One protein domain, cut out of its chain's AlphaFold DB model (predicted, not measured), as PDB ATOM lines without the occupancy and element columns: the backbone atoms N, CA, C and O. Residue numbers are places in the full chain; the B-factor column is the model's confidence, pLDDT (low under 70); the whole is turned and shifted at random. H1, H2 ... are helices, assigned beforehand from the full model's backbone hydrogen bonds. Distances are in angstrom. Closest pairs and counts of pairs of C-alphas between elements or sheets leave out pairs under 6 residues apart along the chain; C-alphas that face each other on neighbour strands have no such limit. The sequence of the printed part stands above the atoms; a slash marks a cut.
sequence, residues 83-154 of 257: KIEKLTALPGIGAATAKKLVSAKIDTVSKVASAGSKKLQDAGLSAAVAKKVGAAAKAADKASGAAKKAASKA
ATOM      1  N   LYS A  83     -12.634 -56.306 -37.223       83.69
ATOM      2  CA  LYS A  83     -13.079 -54.963 -37.628       83.69
ATOM      3  C   LYS A  83     -14.028 -55.008 -38.830       83.69
ATOM      4  O   LYS A  83     -15.022 -54.292 -38.846       83.69
ATOM      5  N   ILE A  84     -13.740 -55.864 -39.809       85.38
ATOM      6  CA  ILE A  84     -14.536 -56.008 -41.032       85.38
ATOM      7  C   ILE A  84     -15.906 -56.569 -40.668       85.38
ATOM      8  O   ILE A  84     -16.899 -55.974 -41.054       85.38
ATOM      9  N   GLU A  85     -15.959 -57.615 -39.841       85.00
ATOM     10  CA  GLU A  85     -17.216 -58.228 -39.386       85.00
ATOM     11  C   GLU A  85     -18.139 -57.229 -38.673       85.00
ATOM     12  O   GLU A  85     -19.337 -57.159 -38.949       85.00
ATOM     13  N   LYS A  86     -17.569 -56.386 -37.800       86.19
ATOM     14  CA  LYS A  86     -18.309 -55.324 -37.096       86.19
ATOM     15  C   LYS A  86     -18.848 -54.253 -38.042       86.19
ATOM     16  O   LYS A  86     -19.915 -53.704 -37.785       86.19
ATOM     17  N   LEU A  87     -18.116 -53.937 -39.109       86.00
ATOM     18  CA  LEU A  87     -18.556 -52.981 -40.125       86.00
ATOM     19  C   LEU A  87     -19.582 -53.603 -41.080       86.00
ATOM     20  O   LEU A  87     -20.528 -52.923 -41.459       86.00
ATOM     21  N   THR A  88     -19.451 -54.887 -41.423       87.00
ATOM     22  CA  THR A  88     -20.415 -55.612 -42.271       87.00
ATOM     23  C   THR A  88     -21.716 -55.960 -41.557       87.00
ATOM     24  O   THR A  88     -22.716 -56.228 -42.209       87.00
ATOM     25  N   ALA A  89     -21.735 -55.934 -40.223       87.31
ATOM     26  CA  ALA A  89     -22.967 -56.061 -39.447       87.31
ATOM     27  C   ALA A  89     -23.916 -54.857 -39.629       87.31
ATOM     28  O   ALA A  89     -25.078 -54.923 -39.226       87.31
ATOM     29  N   LEU A  90     -23.441 -53.752 -40.223       84.12
ATOM     30  CA  LEU A  90     -24.277 -52.599 -40.540       84.12
ATOM     31  C   LEU A  90     -25.077 -52.836 -41.831       84.12
ATOM     32  O   LEU A  90     -24.504 -53.240 -42.849       84.12
ATOM     33  N   PRO A  91     -26.385 -52.520 -41.843       82.94
ATOM     34  CA  PRO A  91     -27.203 -52.688 -43.036       82.94
ATOM     35  C   PRO A  91     -26.669 -51.816 -44.180       82.94
ATOM     36  O   PRO A  91     -26.441 -50.617 -44.016       82.94
ATOM     37  N   GLY A  92     -26.469 -52.429 -45.349       82.56
ATOM     38  CA  GLY A  92     -25.949 -51.756 -46.543       82.56
ATOM     39  C   GLY A  92     -24.419 -51.671 -46.641       82.56
ATOM     40  O   GLY A  92     -23.922 -51.123 -47.625       82.56
ATOM     41  N   ILE A  93     -23.661 -52.226 -45.683       86.50
ATOM     42  CA  ILE A  93     -22.198 -52.362 -45.781       86.50
ATOM     43  C   ILE A  93     -21.831 -53.819 -46.072       86.50
ATOM     44  O   ILE A  93     -21.934 -54.688 -45.215       86.50
ATOM     45  N   GLY A  94     -21.356 -54.086 -47.290       89.12
ATOM     46  CA  GLY A  94     -20.793 -55.387 -47.668       89.12
ATOM     47  C   GLY A  94     -19.287 -55.494 -47.395       89.12
ATOM     48  O   GLY A  94     -18.615 -54.495 -47.128       89.12
ATOM     49  N   ALA A  95     -18.727 -56.700 -47.534       87.56
ATOM     50  CA  ALA A  95     -17.305 -56.975 -47.284       87.56
ATOM     51  C   ALA A  95     -16.353 -56.090 -48.113       87.56
ATOM     52  O   ALA A  95     -15.334 -55.631 -47.601       87.56
ATOM     53  N   ALA A  96     -16.692 -55.798 -49.373       86.81
ATOM     54  CA  ALA A  96     -15.898 -54.913 -50.230       86.81
ATOM     55  C   ALA A  96     -15.839 -53.476 -49.682       86.81
ATOM     56  O   ALA A  96     -14.772 -52.868 -49.623       86.81
ATOM     57  N   THR A  97     -16.977 -52.954 -49.224       85.12
ATOM     58  CA  THR A  97     -17.079 -51.622 -48.622       85.12
ATOM     59  C   THR A  97     -16.358 -51.555 -47.282       85.12
ATOM     60  O   THR A  97     -15.610 -50.613 -47.033       85.12
ATOM     61  N   ALA A  98     -16.520 -52.572 -46.436       89.38
ATOM     62  CA  ALA A  98     -15.817 -52.653 -45.161       89.38
ATOM     63  C   ALA A  98     -14.290 -52.703 -45.349       89.38
ATOM     64  O   ALA A  98     -13.570 -52.019 -44.624       89.38
ATOM     65  N   LYS A  99     -13.782 -53.421 -46.363       89.31
ATOM     66  CA  LYS A  99     -12.351 -53.413 -46.714       89.31
ATOM     67  C   LYS A  99     -11.859 -52.008 -47.088       89.31
ATOM     68  O   LYS A  99     -10.849 -51.575 -46.545       89.31
ATOM     69  N   LYS A 100     -12.602 -51.269 -47.925       89.12
ATOM     70  CA  LYS A 100     -12.267 -49.874 -48.289       89.12
ATOM     71  C   LYS A 100     -12.246 -48.937 -47.077       89.12
ATOM     72  O   LYS A 100     -11.335 -48.125 -46.945       89.12
ATOM     73  N   LEU A 101     -13.206 -49.083 -46.162       88.44
ATOM     74  CA  LEU A 101     -13.263 -48.290 -44.929       88.44
ATOM     75  C   LEU A 101     -12.083 -48.580 -43.997       88.44
ATOM     76  O   LEU A 101     -11.495 -47.652 -43.442       88.44
ATOM     77  N   VAL A 102     -11.688 -49.848 -43.864       89.31
ATOM     78  CA  VAL A 102     -10.507 -50.234 -43.081       89.31
ATOM     79  C   VAL A 102      -9.225 -49.681 -43.712       89.31
ATOM     80  O   VAL A 102      -8.391 -49.141 -42.986       89.31
ATOM     81  N   SER A 103      -9.091 -49.727 -45.043       87.50
ATOM     82  CA  SER A 103      -7.974 -49.094 -45.764       87.50
ATOM     83  C   SER A 103      -7.929 -47.574 -45.559       87.50
ATOM     84  O   SER A 103      -6.849 -47.006 -45.427       87.50
ATOM     85  N   ALA A 104      -9.090 -46.922 -45.434       88.56
ATOM     86  CA  ALA A 104      -9.218 -45.499 -45.118       88.56
ATOM     87  C   ALA A 104      -9.050 -45.162 -43.617       88.56
ATOM     88  O   ALA A 104      -9.306 -44.028 -43.212       88.56
ATOM     89  N   LYS A 105      -8.626 -46.120 -42.775       88.25
ATOM     90  CA  LYS A 105      -8.481 -45.981 -41.306       88.25
ATOM     91  C   LYS A 105      -9.798 -45.671 -40.567       88.25
ATOM     92  O   LYS A 105      -9.793 -45.126 -39.461       88.25
ATOM     93  N   ILE A 106     -10.936 -46.051 -41.152       87.00
ATOM     94  CA  ILE A 106     -12.277 -45.970 -40.557       87.00
ATOM     95  C   ILE A 106     -12.698 -47.382 -40.115       87.00
ATOM     96  O   ILE A 106     -13.540 -48.042 -40.713       87.00
ATOM     97  N   ASP A 107     -12.056 -47.872 -39.059       89.06
ATOM     98  CA  ASP A 107     -12.126 -49.272 -38.607       89.06
ATOM     99  C   ASP A 107     -13.310 -49.627 -37.683       89.06
ATOM    100  O   ASP A 107     -13.483 -50.798 -37.342       89.06
ATOM    101  N   THR A 108     -14.125 -48.658 -37.257       85.25
ATOM    102  CA  THR A 108     -15.227 -48.895 -36.303       85.25
ATOM    103  C   THR A 108     -16.504 -48.158 -36.680       85.25
ATOM    104  O   THR A 108     -16.457 -47.109 -37.318       85.25
ATOM    105  N   VAL A 109     -17.646 -48.672 -36.212       83.69
ATOM    106  CA  VAL A 109     -18.974 -48.056 -36.393       83.69
ATOM    107  C   VAL A 109     -18.991 -46.605 -35.902       83.69
ATOM    108  O   VAL A 109     -19.517 -45.737 -36.589       83.69
ATOM    109  N   SER A 110     -18.338 -46.312 -34.774       84.69
ATOM    110  CA  SER A 110     -18.248 -44.948 -34.244       84.69
ATOM    111  C   SER A 110     -17.379 -44.041 -35.117       84.69
ATOM    112  O   SER A 110     -17.744 -42.892 -35.352       84.69
ATOM    113  N   LYS A 111     -16.269 -44.547 -35.680       86.56
ATOM    114  CA  LYS A 111     -15.475 -43.791 -36.665       86.56
ATOM    115  C   LYS A 111     -16.249 -43.562 -37.963       86.56
ATOM    116  O   LYS A 111     -16.133 -42.480 -38.519       86.56
ATOM    117  N   VAL A 112     -17.069 -44.516 -38.415       84.62
ATOM    118  CA  VAL A 112     -17.966 -44.332 -39.576       84.62
ATOM    119  C   VAL A 112     -19.040 -43.287 -39.274       84.62
ATOM    120  O   VAL A 112     -19.337 -42.452 -40.118       84.62
ATOM    121  N   ALA A 113     -19.600 -43.296 -38.064       84.94
ATOM    122  CA  ALA A 113     -20.596 -42.322 -37.639       84.94
ATOM    123  C   ALA A 113     -20.005 -40.909 -37.472       84.94
ATOM    124  O   ALA A 113     -20.703 -39.919 -37.682       84.94
ATOM    125  N   SER A 114     -18.745 -40.791 -37.059       82.44
ATOM    126  CA  SER A 114     -18.058 -39.500 -36.912       82.44
ATOM    127  C   SER A 114     -17.394 -39.025 -38.206       82.44
ATOM    128  O   SER A 114     -17.151 -37.831 -38.364       82.44
ATOM    129  N   ALA A 115     -17.126 -39.929 -39.149       81.38
ATOM    130  CA  ALA A 115     -16.671 -39.579 -40.481       81.38
ATOM    131  C   ALA A 115     -17.799 -38.857 -41.230       81.38
ATOM    132  O   ALA A 115     -18.850 -39.422 -41.525       81.38
ATOM    133  N   GLY A 116     -17.577 -37.579 -41.536       82.62
ATOM    134  CA  GLY A 116     -18.500 -36.800 -42.353       82.62
ATOM    135  C   GLY A 116     -18.612 -37.344 -43.780       82.62
ATOM    136  O   GLY A 116     -17.743 -38.073 -44.264       82.62
ATOM    137  N   SER A 117     -19.661 -36.920 -44.487       81.50
ATOM    138  CA  SER A 117     -19.985 -37.325 -45.864       81.50
ATOM    139  C   SER A 117     -18.784 -37.253 -46.811       81.50
ATOM    140  O   SER A 117     -18.593 -38.151 -47.623       81.50
ATOM    141  N   LYS A 118     -17.947 -36.216 -46.661       83.81
ATOM    142  CA  LYS A 118     -16.743 -36.004 -47.471       83.81
ATOM    143  C   LYS A 118     -15.680 -37.082 -47.236       83.81
ATOM    144  O   LYS A 118     -15.171 -37.644 -48.189       83.81
ATOM    145  N   LYS A 119     -15.417 -37.455 -45.978       84.81
ATOM    146  CA  LYS A 119     -14.426 -38.492 -45.629       84.81
ATOM    147  C   LYS A 119     -14.856 -39.891 -46.071       84.81
ATOM    148  O   LYS A 119     -14.011 -40.712 -46.400       84.81
ATOM    149  N   LEU A 120     -16.162 -40.157 -46.097       84.50
ATOM    150  CA  LEU A 120     -16.703 -41.409 -46.632       84.50
ATOM    151  C   LEU A 120     -16.613 -41.449 -48.165       84.50
ATOM    152  O   LEU A 120     -16.299 -42.496 -48.724       84.50
ATOM    153  N   GLN A 121     -16.828 -40.317 -48.838       87.69
ATOM    154  CA  GLN A 121     -16.638 -40.198 -50.289       87.69
ATOM    155  C   GLN A 121     -15.167 -40.320 -50.693       87.69
ATOM    156  O   GLN A 121     -14.863 -41.081 -51.608       87.69
ATOM    157  N   ASP A 122     -14.260 -39.672 -49.953       85.94
ATOM    158  CA  ASP A 122     -12.806 -39.796 -50.127       85.94
ATOM    159  C   ASP A 122     -12.341 -41.260 -49.922       85.94
ATOM    160  O   ASP A 122     -11.372 -41.703 -50.529       85.94
ATOM    161  N   ALA A 123     -13.073 -42.055 -49.126       85.38
ATOM    162  CA  ALA A 123     -12.860 -43.499 -48.966       85.38
ATOM    163  C   ALA A 123     -13.434 -44.354 -50.123       85.38
ATOM    164  O   ALA A 123     -13.432 -45.588 -50.055       85.38
ATOM    165  N   GLY A 124     -13.945 -43.724 -51.185       83.75
ATOM    166  CA  GLY A 124     -14.467 -44.392 -52.377       83.75
ATOM    167  C   GLY A 124     -15.910 -44.889 -52.254       83.75
ATOM    168  O   GLY A 124     -16.291 -45.824 -52.968       83.75
ATOM    169  N   LEU A 125     -16.712 -44.309 -51.349       86.19
ATOM    170  CA  LEU A 125     -18.162 -44.529 -51.285       86.19
ATOM    171  C   LEU A 125     -18.909 -43.494 -52.124       86.19
ATOM    172  O   LEU A 125     -18.730 -42.292 -51.956       86.19
ATOM    173  N   SER A 126     -19.834 -43.953 -52.968       84.00
ATOM    174  CA  SER A 126     -20.755 -43.045 -53.662       84.00
ATOM    175  C   SER A 126     -21.570 -42.222 -52.656       84.00
ATOM    176  O   SER A 126     -21.949 -42.723 -51.594       84.00
ATOM    177  N   ALA A 127     -21.878 -40.966 -52.991       83.75
ATOM    178  CA  ALA A 127     -22.556 -40.018 -52.105       83.75
ATOM    179  C   ALA A 127     -23.883 -40.553 -51.532       83.75
ATOM    180  O   ALA A 127     -24.200 -40.317 -50.363       83.75
ATOM    181  N   ALA A 128     -24.636 -41.317 -52.326       82.19
ATOM    182  CA  ALA A 128     -25.867 -41.965 -51.878       82.19
ATOM    183  C   ALA A 128     -25.594 -43.055 -50.828       82.19
ATOM    184  O   ALA A 128     -26.282 -43.131 -49.808       82.19
ATOM    185  N   VAL A 129     -24.549 -43.861 -51.045       79.06
ATOM    186  CA  VAL A 129     -24.132 -44.929 -50.129       79.06
ATOM    187  C   VAL A 129     -23.586 -44.330 -48.837       79.06
ATOM    188  O   VAL A 129     -23.978 -44.770 -47.765       79.06
ATOM    189  N   ALA A 130     -22.780 -43.268 -48.908       83.00
ATOM    190  CA  ALA A 130     -22.272 -42.566 -47.730       83.00
ATOM    191  C   ALA A 130     -23.406 -42.027 -46.837       83.00
ATOM    192  O   ALA A 130     -23.354 -42.190 -45.619       83.00
ATOM    193  N   LYS A 131     -24.472 -41.461 -47.427       82.81
ATOM    194  CA  LYS A 131     -25.657 -41.009 -46.671       82.81
ATOM    195  C   LYS A 131     -26.368 -42.170 -45.965       82.81
ATOM    196  O   LYS A 131     -26.718 -42.050 -44.792       82.81
ATOM    197  N   LYS A 132     -26.567 -43.300 -46.653       80.38
ATOM    198  CA  LYS A 132     -27.226 -44.487 -46.076       80.38
ATOM    199  C   LYS A 132     -26.373 -45.154 -44.997       80.38
ATOM    200  O   LYS A 132     -26.894 -45.497 -43.941       80.38
ATOM    201  N   VAL A 133     -25.070 -45.261 -45.230       82.44
ATOM    202  CA  VAL A 133     -24.097 -45.834 -44.297       82.44
ATOM    203  C   VAL A 133     -23.925 -44.958 -43.058       82.44
ATOM    204  O   VAL A 133     -23.930 -45.483 -41.951       82.44
ATOM    205  N   GLY A 134     -23.851 -43.633 -43.208       81.25
ATOM    206  CA  GLY A 134     -23.783 -42.710 -42.073       81.25
ATOM    207  C   GLY A 134     -25.033 -42.779 -41.190       81.25
ATOM    208  O   GLY A 134     -24.919 -42.861 -39.966       81.25
ATOM    209  N   ALA A 135     -26.226 -42.827 -41.793       80.56
ATOM    210  CA  ALA A 135     -27.483 -42.985 -41.058       80.56
ATOM    211  C   ALA A 135     -27.565 -44.342 -40.334       80.56
ATOM    212  O   ALA A 135     -27.902 -44.393 -39.150       80.56
ATOM    213  N   ALA A 136     -27.194 -45.428 -41.017       79.38
ATOM    214  CA  ALA A 136     -27.140 -46.766 -40.433       79.38
ATOM    215  C   ALA A 136     -26.122 -46.854 -39.283       79.38
ATOM    216  O   ALA A 136     -26.430 -47.409 -38.230       79.38
ATOM    217  N   ALA A 137     -24.939 -46.256 -39.444       82.38
ATOM    218  CA  ALA A 137     -23.906 -46.222 -38.414       82.38
ATOM    219  C   ALA A 137     -24.347 -45.405 -37.192       82.38
ATOM    220  O   ALA A 137     -24.148 -45.849 -36.065       82.38
ATOM    221  N   LYS A 138     -25.006 -44.254 -37.384       79.75
ATOM    222  CA  LYS A 138     -25.574 -43.460 -36.279       79.75
ATOM    223  C   LYS A 138     -26.662 -44.222 -35.527       79.75
ATOM    224  O   LYS A 138     -26.675 -44.192 -34.298       79.75
ATOM    225  N   ALA A 139     -27.544 -44.919 -36.239       77.94
ATOM    226  CA  ALA A 139     -28.575 -45.749 -35.623       77.94
ATOM    227  C   ALA A 139     -27.963 -46.918 -34.831       77.94
ATOM    228  O   ALA A 139     -28.356 -47.167 -33.691       77.94
ATOM    229  N   ALA A 140     -26.955 -47.588 -35.392       76.56
ATOM    230  CA  ALA A 140     -26.258 -48.685 -34.732       76.56
ATOM    231  C   ALA A 140     -25.435 -48.228 -33.516       76.56
ATOM    232  O   ALA A 140     -25.425 -48.913 -32.495       76.56
ATOM    233  N   ASP A 141     -24.789 -47.060 -33.577       74.88
ATOM    234  CA  ASP A 141     -24.032 -46.492 -32.456       74.88
ATOM    235  C   ASP A 141     -24.966 -46.174 -31.273       74.88
ATOM    236  O   ASP A 141     -24.717 -46.605 -30.142       74.88
ATOM    237  N   LYS A 142     -26.126 -45.559 -31.559       68.12
ATOM    238  CA  LYS A 142     -27.194 -45.310 -30.575       68.12
ATOM    239  C   LYS A 142     -27.773 -46.605 -29.996       68.12
ATOM    240  O   LYS A 142     -27.960 -46.691 -28.781       68.12
ATOM    241  N   ALA A 143     -28.006 -47.617 -30.830       63.62
ATOM    242  CA  ALA A 143     -28.493 -48.922 -30.385       63.62
ATOM    243  C   ALA A 143     -27.458 -49.663 -29.516       63.62
ATOM    244  O   ALA A 143     -27.821 -50.246 -28.494       63.62
ATOM    245  N   SER A 144     -26.164 -49.585 -29.847       60.16
ATOM    246  CA  SER A 144     -25.104 -50.202 -29.038       60.16
ATOM    247  C   SER A 144     -24.918 -49.494 -27.689       60.16
ATOM    248  O   SER A 144     -24.698 -50.153 -26.671       60.16
ATOM    249  N   GLY A 145     -25.088 -48.166 -27.644       57.53
ATOM    250  CA  GLY A 145     -25.065 -47.385 -26.405       57.53
ATOM    251  C   GLY A 145     -26.227 -47.730 -25.470       57.53
ATOM    252  O   GLY A 145     -26.024 -47.902 -24.264       57.53
ATOM    253  N   ALA A 146     -27.428 -47.916 -26.027       54.62
ATOM    254  CA  ALA A 146     -28.597 -48.380 -25.281       54.62
ATOM    255  C   ALA A 146     -28.423 -49.827 -24.773       54.62
ATOM    256  O   ALA A 146     -28.691 -50.110 -23.603       54.62
ATOM    257  N   ALA A 147     -27.875 -50.724 -25.600       52.81
ATOM    258  CA  ALA A 147     -27.598 -52.110 -25.218       52.81
ATOM    259  C   ALA A 147     -26.504 -52.226 -24.135       52.81
ATOM    260  O   ALA A 147     -26.630 -53.025 -23.205       52.81
ATOM    261  N   LYS A 148     -25.454 -51.395 -24.184       51.00
ATOM    262  CA  LYS A 148     -24.374 -51.389 -23.176       51.00
ATOM    263  C   LYS A 148     -24.844 -50.840 -21.821       51.00
ATOM    264  O   LYS A 148     -24.431 -51.352 -20.779       51.00
ATOM    265  N   LYS A 149     -25.761 -49.861 -21.815       48.00
ATOM    266  CA  LYS A 149     -26.436 -49.371 -20.595       48.00
ATOM    267  C   LYS A 149     -27.323 -50.453 -19.962       48.00
ATOM    268  O   LYS A 149     -27.288 -50.601 -18.742       48.00
ATOM    269  N   ALA A 150     -28.021 -51.259 -20.763       46.88
ATOM    270  CA  ALA A 150     -28.818 -52.389 -20.276       46.88
ATOM    271  C   ALA A 150     -27.953 -53.562 -19.760       46.88
ATOM    272  O   ALA A 150     -28.231 -54.110 -18.695       46.88
ATOM    273  N   ALA A 151     -26.848 -53.892 -20.436       44.72
ATOM    274  CA  ALA A 151     -25.944 -54.971 -20.019       44.72
ATOM    275  C   ALA A 151     -25.167 -54.655 -18.721       44.72
ATOM    276  O   ALA A 151     -24.910 -55.551 -17.914       44.72
ATOM    277  N   SER A 152     -24.839 -53.379 -18.467       46.06
ATOM    278  CA  SER A 152     -24.165 -52.967 -17.221       46.06
ATOM    279  C   SER A 152     -25.048 -53.071 -15.970       46.06
ATOM    280  O   SER A 152     -24.516 -53.213 -14.874       46.06
ATOM    281  N   LYS A 153     -26.383 -53.075 -16.114       47.75
ATOM    282  CA  LYS A 153     -27.303 -53.320 -14.988       47.75
ATOM    283  C   LYS A 153     -27.532 -54.806 -14.691       47.75
ATOM    284  O   LYS A 153     -27.981 -55.127 -13.598       47.75
ATOM    285  N   ALA A 154     -27.188 -55.710 -15.610       45.69
ATOM    286  CA  ALA A 154     -27.354 -57.151 -15.414       45.69
ATOM    287  C   ALA A 154     -26.099 -57.844 -14.846       45.69
ATOM    288  O   ALA A 154     -26.220 -58.852 -14.153       45.69
TER     289      ALA A 154
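AT A GLANCE: This is residues 83 to 154 of the 257 residues of the protein "Helix-hairpin-helix domain-containing protein" of Euryarchaeota archaeon TMED99 (UniProt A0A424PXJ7). One long helix, H5, runs past a small cluster of four short helices; its earlier part packs on H3 and H4, and residues 145 to 154 stick out as a free arm. H1 and H2 form a helical hairpin that is apart from H5, with H1 close to H3 and H2 close to H4. The printed part has 72 residues, with five named helices in the order H1, H2, H3, H4, H5 and no named strand; its class is all helix. The whole is compact, with a radius of gyration of the C-alphas of 12.4 A, and spans 41 by 19 by 18 A, the arm adding to its length.

IN THESE COORDINATES: H1, residues 83 to 88, begins at C-alpha 83 at (-13.079, -54.963, -37.628) and is 8.7 A long from first to last C-alpha. H2, residues 95 to 103, is 12.3 A long. H3, residues 109 to 114, measures 8.6 A, and H4, residues 117 to 122, measures 8.7 A. H5, residues 127 to 154, is 40.8 A long, from C-alpha 127 at (-22.556, -40.018, -52.105) to C-alpha 154 at (-27.354, -57.151, -15.414).

HOW THE PARTS SIT: H1 and H2 touch and form a hairpin, opposite ways at a steep tilt of 41 degrees; their closest C-alphas, of Ile 84 and Ala 98, are 5.5 A apart. H1 and H3 are close but not clearly touching, with the C-alphas of Leu 87 and Val 109 closest at 6.2 A. H2 and H3 are only just apart, at 8.2 A. H2 and H4 are close but not clearly touching, about perpendicular at 86 degrees; the closest C-alphas, of Leu 101 and Leu 120, are 7.9 A apart. H3 and H4 are also close but not clearly touching, with the C-alphas of Val 112 and Leu 120 closest at 7.7 A; their 71 degrees is only just about perpendicular. H5 touches H3 with residues 133 to 141 alone, opposite ways at a steep tilt of 60 degrees; the C-alphas of Ala 113 and Ala 137 are closest, at 5.2 A. H5 touches H4 with residues 127 to 134 alone, opposite ways at a steep tilt of 66 degrees, with the C-alphas of Leu 120 and Ala 130 closest at 5.8 A. In H1, H2, H3 and H4 every O i to N i+4 pair is within hydrogen-bond range; in H5 22 of 24 are.

THE WHOLE: The two C-alphas farthest apart, of Asp 122 and Ala 154, are 41.4 A apart. Without residues 145 to 154, which stand free, the body of 62 residues spans 27 by 19 by 17 A. The printed part has no cut and no long link. The mean pLDDT of the printed part is 78.7, and residues 142 to 154 are under 70.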